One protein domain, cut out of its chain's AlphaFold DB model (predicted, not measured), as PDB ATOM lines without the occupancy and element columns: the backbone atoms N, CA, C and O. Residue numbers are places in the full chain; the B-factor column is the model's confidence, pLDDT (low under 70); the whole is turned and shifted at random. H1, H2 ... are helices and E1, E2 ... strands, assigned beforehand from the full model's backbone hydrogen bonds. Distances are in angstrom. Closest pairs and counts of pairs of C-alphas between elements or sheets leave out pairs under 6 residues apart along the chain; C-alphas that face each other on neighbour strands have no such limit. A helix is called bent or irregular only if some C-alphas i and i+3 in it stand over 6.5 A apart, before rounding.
ATOM      1  N   LEU A  26      18.077   9.795 -40.057       78.00
ATOM      2  CA  LEU A  26      18.115   8.905 -38.901       78.00
ATOM      3  C   LEU A  26      17.853   9.723 -37.633       78.00
ATOM      4  O   LEU A  26      18.532  10.724 -37.411       78.00
ATOM      5  N   SER A  27      16.898   9.307 -36.798       75.06
ATOM      6  CA  SER A  27      16.609  10.000 -35.537       75.06
ATOM      7  C   SER A  27      16.631   9.037 -34.361       75.06
ATOM      8  O   SER A  27      15.847   8.091 -34.290       75.06
ATOM      9  N   GLU A  28      17.509   9.301 -33.397       71.25
ATOM     10  CA  GLU A  28      17.605   8.505 -32.169       71.25
ATOM     11  C   GLU A  28      16.517   8.866 -31.139       71.25
ATOM     12  O   GLU A  28      16.210   8.058 -30.264       71.25
ATOM     13  N   GLY A  29      15.901  10.053 -31.249       63.22
ATOM     14  CA  GLY A  29      14.894  10.564 -30.303       63.22
ATOM     15  C   GLY A  29      13.484  10.751 -30.869       63.22
ATOM     16  O   GLY A  29      12.601  11.234 -30.159       63.22
ATOM     17  N   GLY A  30      13.258  10.387 -32.134       66.31
ATOM     18  CA  GLY A  30      11.992  10.633 -32.824       66.31
ATOM     19  C   GLY A  30      11.691  12.128 -32.996       66.31
ATOM     20  O   GLY A  30      12.591  12.966 -33.017       66.31
ATOM     21  N   GLU A  31      10.405  12.484 -33.092       63.59
ATOM     22  CA  GLU A  31       9.988  13.861 -33.408       63.59
ATOM     23  C   GLU A  31      10.364  14.899 -32.334       63.59
ATOM     24  O   GLU A  31      10.491  16.083 -32.640       63.59
ATOM     25  N   GLY A  32      10.582  14.468 -31.084       58.38
ATOM     26  CA  GLY A  32      10.941  15.355 -29.972       58.38
ATOM     27  C   GLY A  32      12.286  16.068 -30.154       58.38
ATOM     28  O   GLY A  32      12.488  17.134 -29.577       58.38
ATOM     29  N   ASN A  33      13.162  15.521 -31.001       67.44
ATOM     30  CA  ASN A  33      14.478  16.084 -31.297       67.44
ATOM     31  C   ASN A  33      14.525  16.864 -32.621       67.44
ATOM     32  O   ASN A  33      15.566  17.409 -32.966       67.44
ATOM     33  N   LEU A  34      13.413  17.007 -33.354       66.88
ATOM     34  CA  LEU A  34      13.435  17.715 -34.644       66.88
ATOM     35  C   LEU A  34      13.883  19.174 -34.511       66.88
ATOM     36  O   LEU A  34      14.559  19.698 -35.393       66.88
ATOM     37  N   GLN A  35      13.545  19.836 -33.398       65.56
ATOM     38  CA  GLN A  35      14.027  21.191 -33.134       65.56
ATOM     39  C   GLN A  35      15.539  21.223 -32.904       65.56
ATOM     40  O   GLN A  35      16.207  22.097 -33.450       65.56
ATOM     41  N   SER A  36      16.094  20.277 -32.139       65.88
ATOM     42  CA  SER A  36      17.548  20.186 -31.971       65.88
ATOM     43  C   SER A  36      18.241  19.858 -33.289       65.88
ATOM     44  O   SER A  36      19.225  20.510 -33.625       65.88
ATOM     45  N   ASP A  37      17.684  18.941 -34.079       70.38
ATOM     46  CA  ASP A  37      18.233  18.542 -35.377       70.38
ATOM     47  C   ASP A  37      18.215  19.722 -36.365       70.38
ATOM     48  O   ASP A  37      19.166  19.927 -37.118       70.38
ATOM     49  N   TYR A  38      17.183  20.572 -36.308       69.38
ATOM     50  CA  TYR A  38      17.103  21.809 -37.089       69.38
ATOM     51  C   TYR A  38      18.198  22.824 -36.725       69.38
ATOM     52  O   TYR A  38      18.763  23.463 -37.618       69.38
ATOM     53  N   PHE A  39      18.512  22.977 -35.433       69.75
ATOM     54  CA  PHE A  39      19.596  23.857 -34.975       69.75
ATOM     55  C   PHE A  39      20.991  23.302 -35.289       69.75
ATOM     56  O   PHE A  39      21.928  24.083 -35.437       69.75
ATOM     57  N   LEU A  40      21.127  21.976 -35.387       73.62
ATOM     58  CA  LEU A  40      22.386  21.285 -35.681       73.62
ATOM     59  C   LEU A  40      22.620  21.047 -37.179       73.62
ATOM     60  O   LEU A  40      23.707  20.632 -37.573       73.62
ATOM     61  N   CYS A  41      21.617  21.286 -38.022       71.12
ATOM     62  CA  CYS A  41      21.715  21.077 -39.458       71.12
ATOM     63  C   CYS A  41      22.769  22.010 -40.064       71.12
ATOM     64  O   CYS A  41      22.523  23.199 -40.182       71.12
ATOM     65  N   GLU A  42      23.909  21.493 -40.527       73.88
ATOM     66  CA  GLU A  42      24.988  22.319 -41.107       73.88
ATOM     67  C   GLU A  42      24.565  23.072 -42.383       73.88
ATOM     68  O   GLU A  42      25.107  24.129 -42.713       73.88
ATOM     69  N   LYS A  43      23.539  22.564 -43.083       69.44
ATOM     70  CA  LYS A  43      22.884  23.261 -44.204       69.44
ATOM     71  C   LYS A  43      22.135  24.527 -43.739       69.44
ATOM     72  O   LYS A  43      21.860  25.413 -44.547       69.44
ATOM     73  N   ASN A  44      21.836  24.657 -42.448       64.88
ATOM     74  CA  ASN A  44      21.246  25.820 -41.787       64.88
ATOM     75  C   ASN A  44      22.338  26.533 -40.949       64.88
ATOM     76  O   ASN A  44      22.910  25.932 -40.048       64.88
ATOM     77  N   PRO A  45      22.694  27.805 -41.213       65.19
ATOM     78  CA  PRO A  45      21.916  28.830 -41.908       65.19
ATOM     79  C   PRO A  45      22.235  28.993 -43.398       65.19
ATOM     80  O   PRO A  45      21.803  29.977 -43.989       65.19
ATOM     81  N   GLY A  46      23.021  28.100 -44.009       67.75
ATOM     82  CA  GLY A  46      23.477  28.231 -45.401       67.75
ATOM     83  C   GLY A  46      22.353  28.287 -46.443       67.75
ATOM     84  O   GLY A  46      22.495  28.952 -47.464       67.75
ATOM     85  N   HIS A  47      21.212  27.654 -46.175       65.75
ATOM     86  CA  HIS A  47      20.065  27.574 -47.084       65.75
ATOM     87  C   HIS A  47      19.002  28.645 -46.779       65.75
ATOM     88  O   HIS A  47      17.818  28.343 -46.636       65.75
ATOM     89  N   LYS A  48      19.408  29.922 -46.686       68.69
ATOM     90  CA  LYS A  48      18.488  31.050 -46.398       68.69
ATOM     91  C   LYS A  48      17.384  31.239 -47.440       68.69
ATOM     92  O   LYS A  48      16.396  31.907 -47.159       68.69
ATOM     93  N   GLU A  49      17.574  30.687 -48.633       73.69
ATOM     94  CA  GLU A  49      16.642  30.799 -49.759       73.69
ATOM     95  C   GLU A  49      15.626  29.650 -49.815       73.69
ATOM     96  O   GLU A  49      14.863  29.541 -50.777       73.69
ATOM     97  N   PHE A  50      15.579  28.790 -48.788       81.00
ATOM     98  CA  PHE A  50      14.524  27.790 -48.696       81.00
ATOM     99  C   PHE A  50      13.157  28.480 -48.661       81.00
ATOM    100  O   PHE A  50      12.878  29.309 -47.795       81.00
ATOM    101  N   THR A  51      12.302  28.129 -49.619       87.62
ATOM    102  CA  THR A  51      10.944  28.655 -49.719       87.62
ATOM    103  C   THR A  51       9.971  27.572 -49.260       87.62
ATOM    104  O   THR A  51       9.810  26.583 -49.978       87.62
ATOM    105  N   PRO A  52       9.323  27.725 -48.090       87.31
ATOM    106  CA  PRO A  52       8.261  26.822 -47.658       87.31
ATOM    107  C   PRO A  52       7.182  26.639 -48.729       87.31
ATOM    108  O   PRO A  52       6.817  27.584 -49.430       87.31
ATOM    109  N   MET A  53       6.604  25.441 -48.831       89.50
ATOM    110  CA  MET A  53       5.655  25.122 -49.909       89.50
ATOM    111  C   MET A  53       4.401  26.013 -49.907       89.50
ATOM    112  O   MET A  53       3.802  26.296 -50.951       89.50
ATOM    113  N   LYS A  54       4.009  26.498 -48.727       88.25
ATOM    114  CA  LYS A  54       2.901  27.437 -48.535       88.25
ATOM    115  C   LYS A  54       3.210  28.846 -49.045       88.25
ATOM    116  O   LYS A  54       2.298  29.556 -49.464       88.25
ATOM    117  N   SER A  55       4.477  29.257 -49.001       90.94
ATOM    118  CA  SER A  55       4.937  30.562 -49.488       90.94
ATOM    119  C   SER A  55       5.527  30.507 -50.897       90.94
ATOM    120  O   SER A  55       5.836  31.568 -51.439       90.94
ATOM    121  N   PHE A  56       5.637  29.315 -51.488       93.81
ATOM    122  CA  PHE A  56       6.063  29.112 -52.866       93.81
ATOM    123  C   PHE A  56       5.084  29.753 -53.851       93.81
ATOM    124  O   PHE A  56       3.878  29.502 -53.821       93.81
ATOM    125  N   ARG A  57       5.627  30.588 -54.729       96.81
ATOM    126  CA  ARG A  57       4.933  31.365 -55.754       96.81
ATOM    127  C   ARG A  57       5.643  31.191 -57.091       96.81
ATOM    128  O   ARG A  57       6.794  30.761 -57.148       96.81
ATOM    129  N   LEU A  58       4.975  31.592 -58.167       97.50
ATOM    130  CA  LEU A  58       5.529  31.546 -59.519       97.50
ATOM    131  C   LEU A  58       6.885  32.265 -59.616       97.50
ATOM    132  O   LEU A  58       7.783  31.803 -60.311       97.50
ATOM    133  N   GLU A  59       7.073  33.364 -58.884       97.25
ATOM    134  CA  GLU A  59       8.303  34.161 -58.920       97.25
ATOM    135  C   GLU A  59       9.506  33.458 -58.280       97.25
ATOM    136  O   GLU A  59      10.643  33.846 -58.567       97.25
ATOM    137  N   ASN A  60       9.261  32.433 -57.451       94.81
ATOM    138  CA  ASN A  60      10.303  31.578 -56.884       94.81
ATOM    139  C   ASN A  60      10.899  30.622 -57.926       94.81
ATOM    140  O   ASN A  60      11.990  30.098 -57.705       94.81
ATOM    141  N   LEU A  61      10.226  30.406 -59.063       95.06
ATOM    142  CA  LEU A  61      10.829  29.715 -60.198       95.06
ATOM    143  C   LEU A  61      11.836  30.641 -60.905       95.06
ATOM    144  O   LEU A  61      11.585  31.852 -61.028       95.06
ATOM    145  N   PRO A  62      12.961  30.095 -61.413       95.25
ATOM    146  CA  PRO A  62      13.881  30.874 -62.231       95.25
ATOM    147  C   PRO A  62      13.142  31.478 -63.425       95.25
ATOM    148  O   PRO A  62      12.224  30.860 -63.956       95.25
ATOM    149  N   GLU A  63      13.546  32.671 -63.864       97.56
ATOM    150  CA  GLU A  63      12.788  33.487 -64.826       97.56
ATOM    151  C   GLU A  63      12.363  32.729 -66.096       97.56
ATOM    152  O   GLU A  63      11.212  32.826 -66.512       97.56
ATOM    153  N   LEU A  64      13.255  31.903 -66.653       97.56
ATOM    154  CA  LEU A  64      12.995  31.087 -67.849       97.56
ATOM    155  C   LEU A  64      11.977  29.951 -67.636       97.56
ATOM    156  O   LEU A  64      11.489  29.385 -68.608       97.56
ATOM    157  N   TYR A  65      11.666  29.618 -66.384       96.88
ATOM    158  CA  TYR A  65      10.758  28.546 -65.975       96.88
ATOM    159  C   TYR A  65       9.511  29.070 -65.255       96.88
ATOM    160  O   TYR A  65       8.788  28.284 -64.651       96.88
ATOM    161  N   ARG A  66       9.228  30.380 -65.303       97.69
ATOM    162  CA  ARG A  66       8.004  30.976 -64.736       97.69
ATOM    163  C   ARG A  66       6.772  30.678 -65.595       97.69
ATOM    164  O   ARG A  66       6.063  31.578 -66.036       97.69
ATOM    165  N   ASP A  67       6.534  29.397 -65.828       97.88
ATOM    166  CA  ASP A  67       5.369  28.867 -66.513       97.88
ATOM    167  C   ASP A  67       4.282  28.494 -65.485       97.88
ATOM    168  O   ASP A  67       4.574  27.768 -64.529       97.88
ATOM    169  N   PRO A  68       3.030  28.957 -65.653       97.88
ATOM    170  CA  PRO A  68       1.939  28.606 -64.747       97.88
ATOM    171  C   PRO A  68       1.686  27.097 -64.656       97.88
ATOM    172  O   PRO A  68       1.397  26.598 -63.574       97.88
ATOM    173  N   GLY A  69       1.825  26.359 -65.761       97.31
ATOM    174  CA  GLY A  69       1.636  24.908 -65.772       97.31
ATOM    175  C   GLY A  69       2.685  24.184 -64.932       97.31
ATOM    176  O   GLY A  69       2.341  23.304 -64.144       97.31
ATOM    177  N   LEU A  70       3.954  24.589 -65.041       97.00
ATOM    178  CA  LEU A  70       5.031  24.070 -64.197       97.00
ATOM    179  C   LEU A  70       4.822  24.420 -62.719       97.00
ATOM    180  O   LEU A  70       5.033  23.567 -61.863       97.00
ATOM    181  N   TYR A  71       4.396  25.646 -62.411       97.06
ATOM    182  CA  TYR A  71       4.087  26.052 -61.039       97.06
ATOM    183  C   TYR A  71       2.981  25.187 -60.419       97.06
ATOM    184  O   TYR A  71       3.181  24.627 -59.339       97.06
ATOM    185  N   GLU A  72       1.859  25.008 -61.121       96.88
ATOM    186  CA  GLU A  72       0.762  24.144 -60.665       96.88
ATOM    187  C   GLU A  72       1.206  22.680 -60.555       96.88
ATOM    188  O   GLU A  72       0.850  21.990 -59.602       96.88
ATOM    189  N   TYR A  73       2.049  22.207 -61.479       94.94
ATOM    190  CA  TYR A  73       2.634  20.870 -61.400       94.94
ATOM    191  C   TYR A  73       3.496  20.693 -60.144       94.94
ATOM    192  O   TYR A  73       3.336  19.705 -59.433       94.94
ATOM    193  N   VAL A  74       4.374  21.651 -59.827       94.88
ATOM    194  CA  VAL A  74       5.202  21.611 -58.610       94.88
ATOM    195  C   VAL A  74       4.326  21.609 -57.357       94.88
ATOM    196  O   VAL A  74       4.573  20.814 -56.451       94.88
ATOM    197  N   LYS A  75       3.275  22.440 -57.314       94.50
ATOM    198  CA  LYS A  75       2.298  22.453 -56.212       94.50
ATOM    199  C   LYS A  75       1.613  21.095 -56.053       94.50
ATOM    200  O   LYS A  75       1.600  20.559 -54.949       94.50
ATOM    201  N   ALA A  76       1.130  20.512 -57.147       92.69
ATOM    202  CA  ALA A  76       0.477  19.207 -57.130       92.69
ATOM    203  C   ALA A  76       1.427  18.081 -56.688       92.69
ATOM    204  O   ALA A  76       1.050  17.230 -55.888       92.69
ATOM    205  N   VAL A  77       2.676  18.074 -57.167       92.12
ATOM    206  CA  VAL A  77       3.681  17.085 -56.741       92.12
ATOM    207  C   VAL A  77       3.988  17.220 -55.251       92.12
ATOM    208  O   VAL A  77       4.098  16.204 -54.566       92.12
ATOM    209  N   ALA A  78       4.087  18.446 -54.737       92.25
ATOM    210  CA  ALA A  78       4.306  18.672 -53.314       92.25
ATOM    211  C   ALA A  78       3.135  18.151 -52.465       92.25
ATOM    212  O   ALA A  78       3.363  17.453 -51.483       92.25
ATOM    213  N   GLU A  79       1.890  18.380 -52.889       90.25
ATOM    214  CA  GLU A  79       0.697  17.849 -52.208       90.25
ATOM    215  C   GLU A  79       0.597  16.315 -52.260       90.25
ATOM    216  O   GLU A  79       0.023  15.696 -51.364       90.25
ATOM    217  N   LEU A  80       1.169  15.688 -53.292       91.75
ATOM    218  CA  LEU A  80       1.269  14.230 -53.423       91.75
ATOM    219  C   LEU A  80       2.501  13.640 -52.722       91.75
ATOM    220  O   LEU A  80       2.666  12.415 -52.705       91.75
ATOM    221  N   THR A  81       3.372  14.485 -52.169       93.50
ATOM    222  CA  THR A  81       4.554  14.050 -51.428       93.50
ATOM    223  C   THR A  81       4.162  13.683 -50.003       93.50
ATOM    224  O   THR A  81       3.415  14.387 -49.328       93.50
ATOM    225  N   VAL A  82       4.685  12.557 -49.532       93.94
ATOM    226  CA  VAL A  82       4.439  12.049 -48.184       93.94
ATOM    227  C   VAL A  82       5.721  11.913 -47.401       93.94
ATOM    228  O   VAL A  82       6.779  11.655 -47.976       93.94
ATOM    229  N   ARG A  83       5.604  11.999 -46.077       93.50
ATOM    230  CA  ARG A  83       6.670  11.611 -45.162       93.50
ATOM    231  C   ARG A  83       6.422  10.196 -44.687       93.50
ATOM    232  O   ARG A  83       5.338   9.876 -44.203       93.50
ATOM    233  N   LEU A  84       7.448   9.374 -44.790       94.12
ATOM    234  CA  LEU A  84       7.472   8.029 -44.244       94.12
ATOM    235  C   LEU A  84       8.240   8.034 -42.932       94.12
ATOM    236  O   LEU A  84       9.317   8.621 -42.849       94.12
ATOM    237  N   GLU A  85       7.686   7.368 -41.927       93.94
ATOM    238  CA  GLU A  85       8.344   7.083 -40.652       93.94
ATOM    239  C   GLU A  85       8.520   5.579 -40.560       93.94
ATOM    240  O   GLU A  85       7.536   4.848 -40.488       93.94
ATOM    241  N   VAL A  86       9.764   5.120 -40.601       93.38
ATOM    242  CA  VAL A  86      10.120   3.703 -40.619       93.38
ATOM    243  C   VAL A  86      10.837   3.389 -39.314       93.38
ATOM    244  O   VAL A  86      11.804   4.058 -38.953       93.38
ATOM    245  N   THR A  87      10.362   2.380 -38.586       93.56
ATOM    246  CA  THR A  87      10.871   2.072 -37.234       93.56
ATOM    247  C   THR A  87      11.755   0.834 -37.175       93.56
ATOM    248  O   THR A  87      12.417   0.596 -36.163       93.56
ATOM    249  N   VAL A  88      11.775   0.040 -38.245       94.00
ATOM    250  CA  VAL A  88      12.478  -1.241 -38.322       94.00
ATOM    251  C   VAL A  88      13.413  -1.236 -39.524       94.00
ATOM    252  O   VAL A  88      13.113  -0.676 -40.578       94.00
ATOM    253  N   THR A  89      14.576  -1.854 -39.347       95.38
ATOM    254  CA  THR A  89      15.487  -2.166 -40.449       95.38
ATOM    255  C   THR A  89      15.403  -3.661 -40.728       95.38
ATOM    256  O   THR A  89      15.687  -4.471 -39.841       95.38
ATOM    257  N   SER A  90      15.018  -4.039 -41.944       96.25
ATOM    258  CA  SER A  90      14.801  -5.436 -42.316       96.25
ATOM    259  C   SER A  90      16.074  -6.263 -42.139       96.25
ATOM    260  O   SER A  90      17.154  -5.807 -42.517       96.25
ATOM    261  N   PRO A  91      15.988  -7.504 -41.623       96.44
ATOM    262  CA  PRO A  91      17.128  -8.416 -41.575       96.44
ATOM    263  C   PRO A  91      17.631  -8.828 -42.969       96.44
ATOM    264  O   PRO A  91      18.724  -9.386 -43.079       96.44
ATOM    265  N   HIS A  92      16.853  -8.559 -44.022       96.94
ATOM    266  CA  HIS A  92      17.121  -8.958 -45.401       96.94
ATOM    267  C   HIS A  92      17.855  -7.898 -46.229       96.94
ATOM    268  O   HIS A  92      18.179  -8.175 -47.384       96.94
ATOM    269  N   ARG A  93      18.152  -6.710 -45.672       96.00
ATOM    270  CA  ARG A  93      18.951  -5.707 -46.394       96.00
ATOM    271  C   ARG A  93      20.294  -6.305 -46.850       96.00
ATOM    272  O   ARG A  93      20.964  -6.966 -46.050       96.00
ATOM    273  N   PRO A  94      20.714  -6.086 -48.105       96.75
ATOM    274  CA  PRO A  94      21.991  -6.583 -48.598       96.75
ATOM    275  C   PRO A  94      23.151  -5.789 -47.993       96.75
ATOM    276  O   PRO A  94      22.971  -4.653 -47.573       96.75
ATOM    277  N   GLU A  95      24.347  -6.374 -47.973       96.62
ATOM    278  CA  GLU A  95      25.568  -5.676 -47.530       96.62
ATOM    279  C   GLU A  95      25.984  -4.568 -48.474       96.62
ATOM    280  O   GLU A  95      26.359  -3.485 -48.036       96.62
ATOM    281  N   PHE A  96      25.847  -4.817 -49.770       95.75
ATOM    282  CA  PHE A  96      26.257  -3.901 -50.815       95.75
ATOM    283  C   PHE A  96      25.131  -3.699 -51.825       95.75
ATOM    284  O   PHE A  96      24.264  -4.564 -51.989       95.75
ATOM    285  N   TYR A  97      25.165  -2.584 -52.553       91.69
ATOM    286  CA  TYR A  97      24.312  -2.424 -53.729       91.69
ATOM    287  C   TYR A  97      24.598  -3.530 -54.761       91.69
ATOM    288  O   TYR A  97      25.762  -3.917 -54.928       91.69
ATOM    289  N   PRO A  98      23.576  -4.011 -55.500       92.38
ATOM    290  CA  PRO A  98      23.741  -5.090 -56.470       92.38
ATOM    291  C   PRO A  98      24.876  -4.832 -57.469       92.38
ATOM    292  O   PRO A  98      24.865  -3.842 -58.194       92.38
ATOM    293  N   GLY A  99      25.854  -5.742 -57.514       94.94
ATOM    294  CA  GLY A  99      26.988  -5.664 -58.443       94.94
ATOM    295  C   GLY A  99      28.076  -4.652 -58.067       94.94
ATOM    296  O   GLY A  99      28.924  -4.345 -58.903       94.94
ATOM    297  N   THR A 100      28.077  -4.134 -56.837       94.31
ATOM    298  CA  THR A 100      29.073  -3.165 -56.356       94.31
ATOM    299  C   THR A 100      29.651  -3.590 -55.002       94.31
ATOM    300  O   THR A 100      29.120  -4.486 -54.356       94.31
ATOM    301  N   GLN A 101      30.703  -2.900 -54.549       94.44
ATOM    302  CA  GLN A 101      31.223  -2.985 -53.173       94.44
ATOM    303  C   GLN A 101      30.781  -1.792 -52.309       94.44
ATOM    304  O   GLN A 101      31.359  -1.536 -51.256       94.44
ATOM    305  N   VAL A 102      29.803  -1.017 -52.784       90.38
ATOM    306  CA  VAL A 102      29.283   0.158 -52.082       90.38
ATOM    307  C   VAL A 102      28.295  -0.326 -51.020       90.38
ATOM    308  O   VAL A 102      27.338  -1.003 -51.403       90.38
ATOM    309  N   PRO A 103      28.502  -0.029 -49.723       91.75
ATOM    310  CA  PRO A 103      27.609  -0.488 -48.662       91.75
ATOM    311  C   PRO A 103      26.170  -0.024 -48.876       91.75
ATOM    312  O   PRO A 103      25.932   1.121 -49.264       91.75
ATOM    313  N   PHE A 104      25.205  -0.906 -48.622       93.00
ATOM    314  CA  PHE A 104      23.796  -0.535 -48.684       93.00
ATOM    315  C   PHE A 104      23.389   0.225 -47.408       93.00
ATOM    316  O   PHE A 104      23.762  -0.202 -46.307       93.00
ATOM    317  N   PRO A 105      22.588   1.304 -47.512       92.69
ATOM    318  CA  PRO A 105      22.192   2.098 -46.354       92.69
ATOM    319  C   PRO A 105      21.561   1.257 -45.242       92.69
ATOM    320  O   PRO A 105      20.704   0.396 -45.489       92.69
ATOM    321  N   PHE A 106      21.979   1.534 -44.007       92.88
ATOM    322  CA  PHE A 106      21.518   0.871 -42.780       92.88
ATOM    323  C   PHE A 106      21.769  -0.641 -42.696       92.88
ATOM    324  O   PHE A 106      21.176  -1.310 -41.848       92.88
ATOM    325  N   TYR A 107      22.669  -1.204 -43.508       94.31
ATOM    326  CA  TYR A 107      23.041  -2.614 -43.386       94.31
ATOM    327  C   TYR A 107      23.458  -2.974 -41.947       94.31
ATOM    328  O   TYR A 107      22.918  -3.909 -41.366       94.31
ATOM    329  N   ASP A 108      24.313  -2.205 -41.281       95.25
ATOM    330  CA  ASP A 108      24.762  -2.538 -39.912       95.25
ATOM    331  C   ASP A 108      23.664  -2.421 -38.830       95.25
ATOM    332  O   ASP A 108      23.859  -2.772 -37.653       95.25
ATOM    333  N   LEU A 109      22.478  -1.939 -39.216       95.00
ATOM    334  CA  LEU A 109      21.303  -1.812 -38.360       95.00
ATOM    335  C   LEU A 109      20.249  -2.902 -38.597       95.00
ATOM    336  O   LEU A 109      19.204  -2.871 -37.953       95.00
ATOM    337  N   ARG A 110      20.510  -3.894 -39.457       95.81
ATOM    338  CA  ARG A 110      19.589  -5.014 -39.725       95.81
ATOM    339  C   ARG A 110      19.033  -5.655 -38.451       95.81
ATOM    340  O   ARG A 110      19.772  -5.978 -37.521       95.81
ATOM    341  N   GLY A 111      17.715  -5.851 -38.427       94.62
ATOM    342  CA  GLY A 111      16.973  -6.422 -37.301       94.62
ATOM    343  C   GLY A 111      16.828  -5.492 -36.091       94.62
ATOM    344  O   GLY A 111      16.203  -5.881 -35.104       94.62
ATOM    345  N   LYS A 112      17.393  -4.277 -36.131       94.25
ATOM    346  CA  LYS A 112      17.247  -3.289 -35.060       94.25
ATOM    347  C   LYS A 112      16.025  -2.410 -35.302       94.25
ATOM    348  O   LYS A 112      15.606  -2.165 -36.435       94.25
ATOM    349  N   LYS A 113      15.483  -1.908 -34.192       93.12
ATOM    350  CA  LYS A 113      14.458  -0.869 -34.188       93.12
ATOM    351  C   LYS A 113      15.140   0.483 -34.093       93.12
ATOM    352  O   LYS A 113      15.696   0.821 -33.049       93.12
ATOM    353  N   THR A 114      15.120   1.225 -35.185       89.62
ATOM    354  CA  THR A 114      15.704   2.560 -35.268       89.62
ATOM    355  C   THR A 114      14.766   3.417 -36.097       89.62
ATOM    356  O   THR A 114      14.390   3.021 -37.199       89.62
ATOM    357  N   MET A 115      14.353   4.554 -35.538       90.44
ATOM    358  CA  MET A 115      13.450   5.481 -36.209       90.44
ATOM    359  C   MET A 115      14.205   6.220 -37.309       90.44
ATOM    360  O   MET A 115      15.291   6.763 -37.095       90.44
ATOM    361  N   ARG A 116      13.610   6.246 -38.492       91.31
ATOM    362  CA  ARG A 116      14.159   6.930 -39.655       91.31
ATOM    363  C   ARG A 116      13.041   7.466 -40.530       91.31
ATOM    364  O   ARG A 116      11.937   6.926 -40.554       91.31
ATOM    365  N   TYR A 117      13.347   8.544 -41.230       91.44
ATOM    366  CA  TYR A 117      12.398   9.269 -42.054       91.44
ATOM    367  C   TYR A 117      12.849   9.291 -43.507       91.44
ATOM    368  O   TYR A 117      14.040   9.395 -43.812       91.44
ATOM    369  N   GLY A 118      11.877   9.249 -44.406       92.38
ATOM    370  CA  GLY A 118      12.093   9.480 -45.826       92.38
ATOM    371  C   GLY A 118      10.871  10.108 -46.471       92.38
ATOM    372  O   GLY A 118       9.876  10.396 -45.803       92.38
ATOM    373  N   SER A 119      10.952  10.321 -47.776       92.88
ATOM    374  CA  SER A 119       9.842  10.824 -48.576       92.88
ATOM    375  C   SER A 119       9.305   9.751 -49.517       92.88
ATOM    376  O   SER A 119       9.983   8.776 -49.857       92.88
ATOM    377  N   GLY A 120       8.062   9.924 -49.940       93.44
ATOM    378  CA  GLY A 120       7.454   9.128 -50.993       93.44
ATOM    379  C   GLY A 120       6.496   9.958 -51.834       93.44
ATOM    380  O   GLY A 120       6.179  11.095 -51.494       93.44
ATOM    381  N   GLN A 121       6.019   9.368 -52.922       93.06
ATOM    382  CA  GLN A 121       5.005   9.939 -53.798       93.06
ATOM    383  C   GLN A 121       3.767   9.048 -53.803       93.06
ATOM    384  O   GLN A 121       3.873   7.834 -53.996       93.06
ATOM    385  N   HIS A 179      16.178   2.451 -50.174       90.31
ATOM    386  CA  HIS A 179      16.960   2.744 -48.977       90.31
ATOM    387  C   HIS A 179      16.081   3.245 -47.817       90.31
ATOM    388  O   HIS A 179      16.431   2.988 -46.664       90.31
ATOM    389  N   VAL A 180      14.925   3.864 -48.098       93.38
ATOM    390  CA  VAL A 180      13.922   4.274 -47.099       93.38
ATOM    391  C   VAL A 180      13.139   3.049 -46.629       93.38
ATOM    392  O   VAL A 180      13.302   2.647 -45.481       93.38
ATOM    393  N   VAL A 181      12.387   2.404 -47.525       94.69
ATOM    394  CA  VAL A 181      11.663   1.144 -47.266       94.69
ATOM    395  C   VAL A 181      12.183   0.088 -48.235       94.69
ATOM    396  O   VAL A 181      12.020   0.229 -49.444       94.69
ATOM    397  N   PHE A 182      12.840  -0.941 -47.706       94.62
ATOM    398  CA  PHE A 182      13.511  -1.965 -48.507       94.62
ATOM    399  C   PHE A 182      12.571  -3.084 -48.964       94.62
ATOM    400  O   PHE A 182      12.630  -3.495 -50.121       94.62
ATOM    401  N   ASP A 183      11.730  -3.585 -48.060       94.50
ATOM    402  CA  ASP A 183      10.863  -4.740 -48.286       94.50
ATOM    403  C   ASP A 183       9.577  -4.676 -47.441       94.50
ATOM    404  O   ASP A 183       9.351  -3.739 -46.669       94.50
ATOM    405  N   ASP A 184       8.745  -5.712 -47.578       93.94
ATOM    406  CA  ASP A 184       7.467  -5.855 -46.873       93.94
ATOM    407  C   ASP A 184       7.627  -5.899 -45.346       93.94
ATOM    408  O   ASP A 184       6.700  -5.534 -44.619       93.94
ATOM    409  N   VAL A 185       8.786  -6.332 -44.832       94.00
ATOM    410  CA  VAL A 185       9.052  -6.341 -43.386       94.00
ATOM    411  C   VAL A 185       9.114  -4.904 -42.886       94.00
ATOM    412  O   VAL A 185       8.433  -4.556 -41.925       94.00
ATOM    413  N   GLU A 186       9.865  -4.038 -43.567       94.69
ATOM    414  CA  GLU A 186       9.909  -2.618 -43.203       94.69
ATOM    415  C   GLU A 186       8.574  -1.921 -43.454       94.69
ATOM    416  O   GLU A 186       8.145  -1.126 -42.621       94.69
ATOM    417  N   ALA A 187       7.891  -2.228 -44.561       92.75
ATOM    418  CA  ALA A 187       6.610  -1.605 -44.889       92.75
ATOM    419  C   ALA A 187       5.518  -1.938 -43.856       92.75
ATOM    420  O   ALA A 187       4.795  -1.047 -43.410       92.75
ATOM    421  N   SER A 188       5.422  -3.203 -43.438       88.25
ATOM    422  CA  SER A 188       4.342  -3.668 -42.563       88.25
ATOM    423  C   SER A 188       4.610  -3.472 -41.066       88.25
ATOM    424  O   SER A 188       3.659  -3.377 -40.283       88.25
ATOM    425  N   GLU A 189       5.871  -3.362 -40.633       85.31
ATOM    426  CA  GLU A 189       6.212  -3.204 -39.214       85.31
ATOM    427  C   GLU A 189       6.212  -1.738 -38.755       85.31
ATOM    428  O   GLU A 189       7.250  -1.118 -38.518       85.31
ATOM    429  N   ASN A 190       5.009  -1.201 -38.532       83.19
ATOM    430  CA  ASN A 190       4.775   0.149 -37.998       83.19
ATOM    431  C   ASN A 190       5.352   1.279 -38.866       83.19
ATOM    432  O   ASN A 190       5.673   2.340 -38.327       83.19
ATOM    433  N   THR A 191       5.487   1.084 -40.183       89.94
ATOM    434  CA  THR A 191       5.736   2.228 -41.060       89.94
ATOM    435  C   THR A 191       4.477   3.076 -41.158       89.94
ATOM    436  O   THR A 191       3.380   2.576 -41.417       89.94
ATOM    437  N   ILE A 192       4.648   4.373 -40.928       93.00
ATOM    438  CA  ILE A 192       3.575   5.359 -40.959       93.00
ATOM    439  C   ILE A 192       3.804   6.286 -42.146       93.00
ATOM    440  O   ILE A 192       4.912   6.772 -42.365       93.00
ATOM    441  N   CYS A 193       2.740   6.561 -42.895       93.12
ATOM    442  CA  CYS A 193       2.744   7.551 -43.961       93.12
ATOM    443  C   CYS A 193       1.945   8.782 -43.518       93.12
ATOM    444  O   CYS A 193       0.742   8.692 -43.269       93.12
ATOM    445  N   LYS A 194       2.617   9.931 -43.418       92.75
ATOM    446  CA  LYS A 194       2.029  11.229 -43.064       92.75
ATOM    447  C   LYS A 194       1.879  12.096 -44.312       92.75
ATOM    448  O   LYS A 194       2.826  12.257 -45.081       92.75
ATOM    449  N   LEU A 195       0.688  12.655 -44.491       91.19
ATOM    450  CA  LEU A 195       0.335  13.585 -45.563       91.19
ATOM    451  C   LEU A 195       0.087  14.975 -44.970       91.19
ATOM    452  O   LEU A 195      -0.292  15.084 -43.802       91.19
ATOM    453  N   PHE A 196       0.244  16.009 -45.799       87.75
ATOM    454  CA  PHE A 196      -0.068  17.403 -45.453       87.75
ATOM    455  C   PHE A 196       0.698  17.899 -44.216       87.75
ATOM    456  O   PHE A 196       0.142  18.572 -43.361       87.75
ATOM    457  N   TYR A 197       1.973  17.535 -44.081       84.94
ATOM    458  CA  TYR A 197       2.796  17.797 -42.889       84.94
ATOM    459  C   TYR A 197       3.684  19.047 -43.025       84.94
ATOM    460  O   TYR A 197       4.687  19.167 -42.325       84.94
ATOM    461  N   ASP A 198       3.350  19.958 -43.942       82.69
ATOM    462  CA  ASP A 198       4.211  21.090 -44.317       82.69
ATOM    463  C   ASP A 198       4.473  22.097 -43.185       82.69
ATOM    464  O   ASP A 198       5.496  22.776 -43.196       82.69
ATOM    465  N   GLU A 199       3.562  22.207 -42.216       80.06
ATOM    466  CA  GLU A 199       3.614  23.184 -41.128       80.06
ATOM    467  C   GLU A 199       3.341  22.504 -39.781       80.06
ATOM    468  O   GLU A 199       2.698  21.456 -39.704       80.06
ATOM    469  N   GLN A 200       3.791  23.140 -38.697       75.56
ATOM    470  CA  GLN A 200       3.616  22.623 -37.336       75.56
ATOM    471  C   GLN A 200       2.139  22.418 -36.950       75.56
ATOM    472  O   GLN A 200       1.829  21.483 -36.216       75.56
ATOM    473  N   ASP A 201       1.245  23.260 -37.477       80.50
ATOM    474  CA  ASP A 201      -0.194  23.247 -37.190       80.50
ATOM    475  C   ASP A 201      -1.031  22.648 -38.338       80.50
ATOM    476  O   ASP A 201      -2.234  22.901 -38.424       80.50
ATOM    477  N   SER A 202      -0.418  21.909 -39.267       81.88
ATOM    478  CA  SER A 202      -1.172  21.287 -40.356       81.88
ATOM    479  C   SER A 202      -2.111  20.181 -39.860       81.88
ATOM    480  O   SER A 202      -1.781  19.420 -38.949       81.88
ATOM    481  N   ASP A 203      -3.254  20.025 -40.532       84.44
ATOM    482  CA  ASP A 203      -4.163  18.889 -40.351       84.44
ATOM    483  C   ASP A 203      -3.549  17.614 -40.961       84.44
ATOM    484  O   ASP A 203      -3.890  17.187 -42.068       84.44
ATOM    485  N   VAL A 204      -2.592  17.017 -40.246       88.12
ATOM    486  CA  VAL A 204      -1.844  15.846 -40.719       88.12
ATOM    487  C   VAL A 204      -2.772  14.644 -40.869       88.12
ATOM    488  O   VAL A 204      -3.409  14.195 -39.911       88.12
ATOM    489  N   PHE A 205      -2.787  14.059 -42.066       89.12
ATOM    490  CA  PHE A 205      -3.473  12.795 -42.309       89.12
ATOM    491  C   PHE A 205      -2.488  11.632 -42.209       89.12
ATOM    492  O   PHE A 205      -1.404  11.674 -42.792       89.12
ATOM    493  N   ILE A 206      -2.863  10.590 -41.466       90.31
ATOM    494  CA  ILE A 206      -1.984   9.461 -41.163       90.31
ATOM    495  C   ILE A 206      -2.550   8.175 -41.762       90.31
ATOM    496  O   ILE A 206      -3.677   7.777 -41.458       90.31
ATOM    497  N   ILE A 207      -1.739   7.510 -42.583       87.88
ATOM    498  CA  ILE A 207      -2.009   6.182 -43.134       87.88
ATOM    499  C   ILE A 207      -1.156   5.157 -42.380       87.88
ATOM    500  O   ILE A 207       0.065   5.295 -42.279       87.88
ATOM    501  N   TYR A 208      -1.830   4.129 -41.870       84.81
ATOM    502  CA  TYR A 208      -1.251   2.983 -41.167       84.81
ATOM    503  C   TYR A 208      -1.340   1.720 -42.028       84.81
ATOM    504  O   TYR A 208      -2.039   1.709 -43.043       84.81
TER     505      TYR A 208
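What this domain is: This is residues 26 to 121 and 179 to 208 of the 211 residues of an uncharacterized protein of Biomphalaria glabrata (UniProt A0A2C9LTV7). A small sheet of four strands, only just strongly twisted with its C-alphas up to 4.2 A off the best plane, stands as a largely bare wall in a loose shape, and the three helices H1, H2 and H3 sit at its margins without covering it. H2 leads into one end of E1, H3 lies beside the other end near Val 88, H1 only grazes E2's side of the sheet, and two long unnamed stretches, residues 41 to 67 and 89 to 112, loop away from the middle. The printed part has 126 residues, with three named helices and four named strands in the order H1 H2 E1 E2 H3 E3 E4; the sheet runs E2 E1 E3 E4, antiparallel throughout. The class is mixed, helices and strands, with only 52 residues in named elements. The radius of gyration of the C-alphas is 17.6 A, and the spans are 47 by 37 by 31 A.

How they stand to each other: Start at Leu 26: residues 26 to 27 pair, antiparallel, with residues 115 to 116 of E2, residues 113 to 121, an edge strand that bends by 52 degrees at residue 116. H1, residues 30 to 40, only grazes the sheet with residues 30 to 31; its closest C-alphas to E2 are Gly 30 and Met 115, 6.3 A. H2, residues 68 to 79, is only just on the sheet, with 5 pairs of C-alphas within 10 A, and grazes it with residues 75 to 79. A tight link leads to E1, residues 81 to 88, which forms a hairpin with E2 at 159 degrees; look at N 84 and O 118, 2.8 A. H3, residues 184 to 188, is on the sheet at a height of 5.7 A but over none of its strands; the C-alphas of Val 88 and Glu 186 are its closest to E1, 5.7 A. E3, residues 192 to 195, is E1's antiparallel neighbour at 163 degrees, with N 194 and O 83 2.8 A apart. E4, residues 205 to 207, forms a hairpin with E3 at 149 degrees; find N 207 and O 193, 2.8 A. In H2 and H3 every O i to N i+4 pair is within hydrogen-bond range, in H1 4 of 7.

Where its parts are: Find C-alpha 30 at (11.992, 10.633, -32.824), where H1 begins its 15.2 A; it is irregular, with C-alphas 32 and 35 7.3 A apart. H2 measures 16.6 A, E1 21.6 A from (4.554, 14.050, -51.428), E2 24.3 A, H3 5.8 A, E3 10.0 A and E4 6.8 A, ending at C-alpha 207, (-2.009, 6.182, -43.134).

The domain as a whole: The C-alphas of Glu 63 and Gly 111 are farthest apart, 48.7 A. Residues 38 to 48, of which 38 to 40 belong to H1, stand free. The links H1 to H2 and E1 to E2 are long. Residues 122 to 178 are not printed; C-alphas 121 and 179 are 14.8 A apart across this cut. Confidence is under 70 at residues 29 to 36, 38 to 39 and 43 to 48.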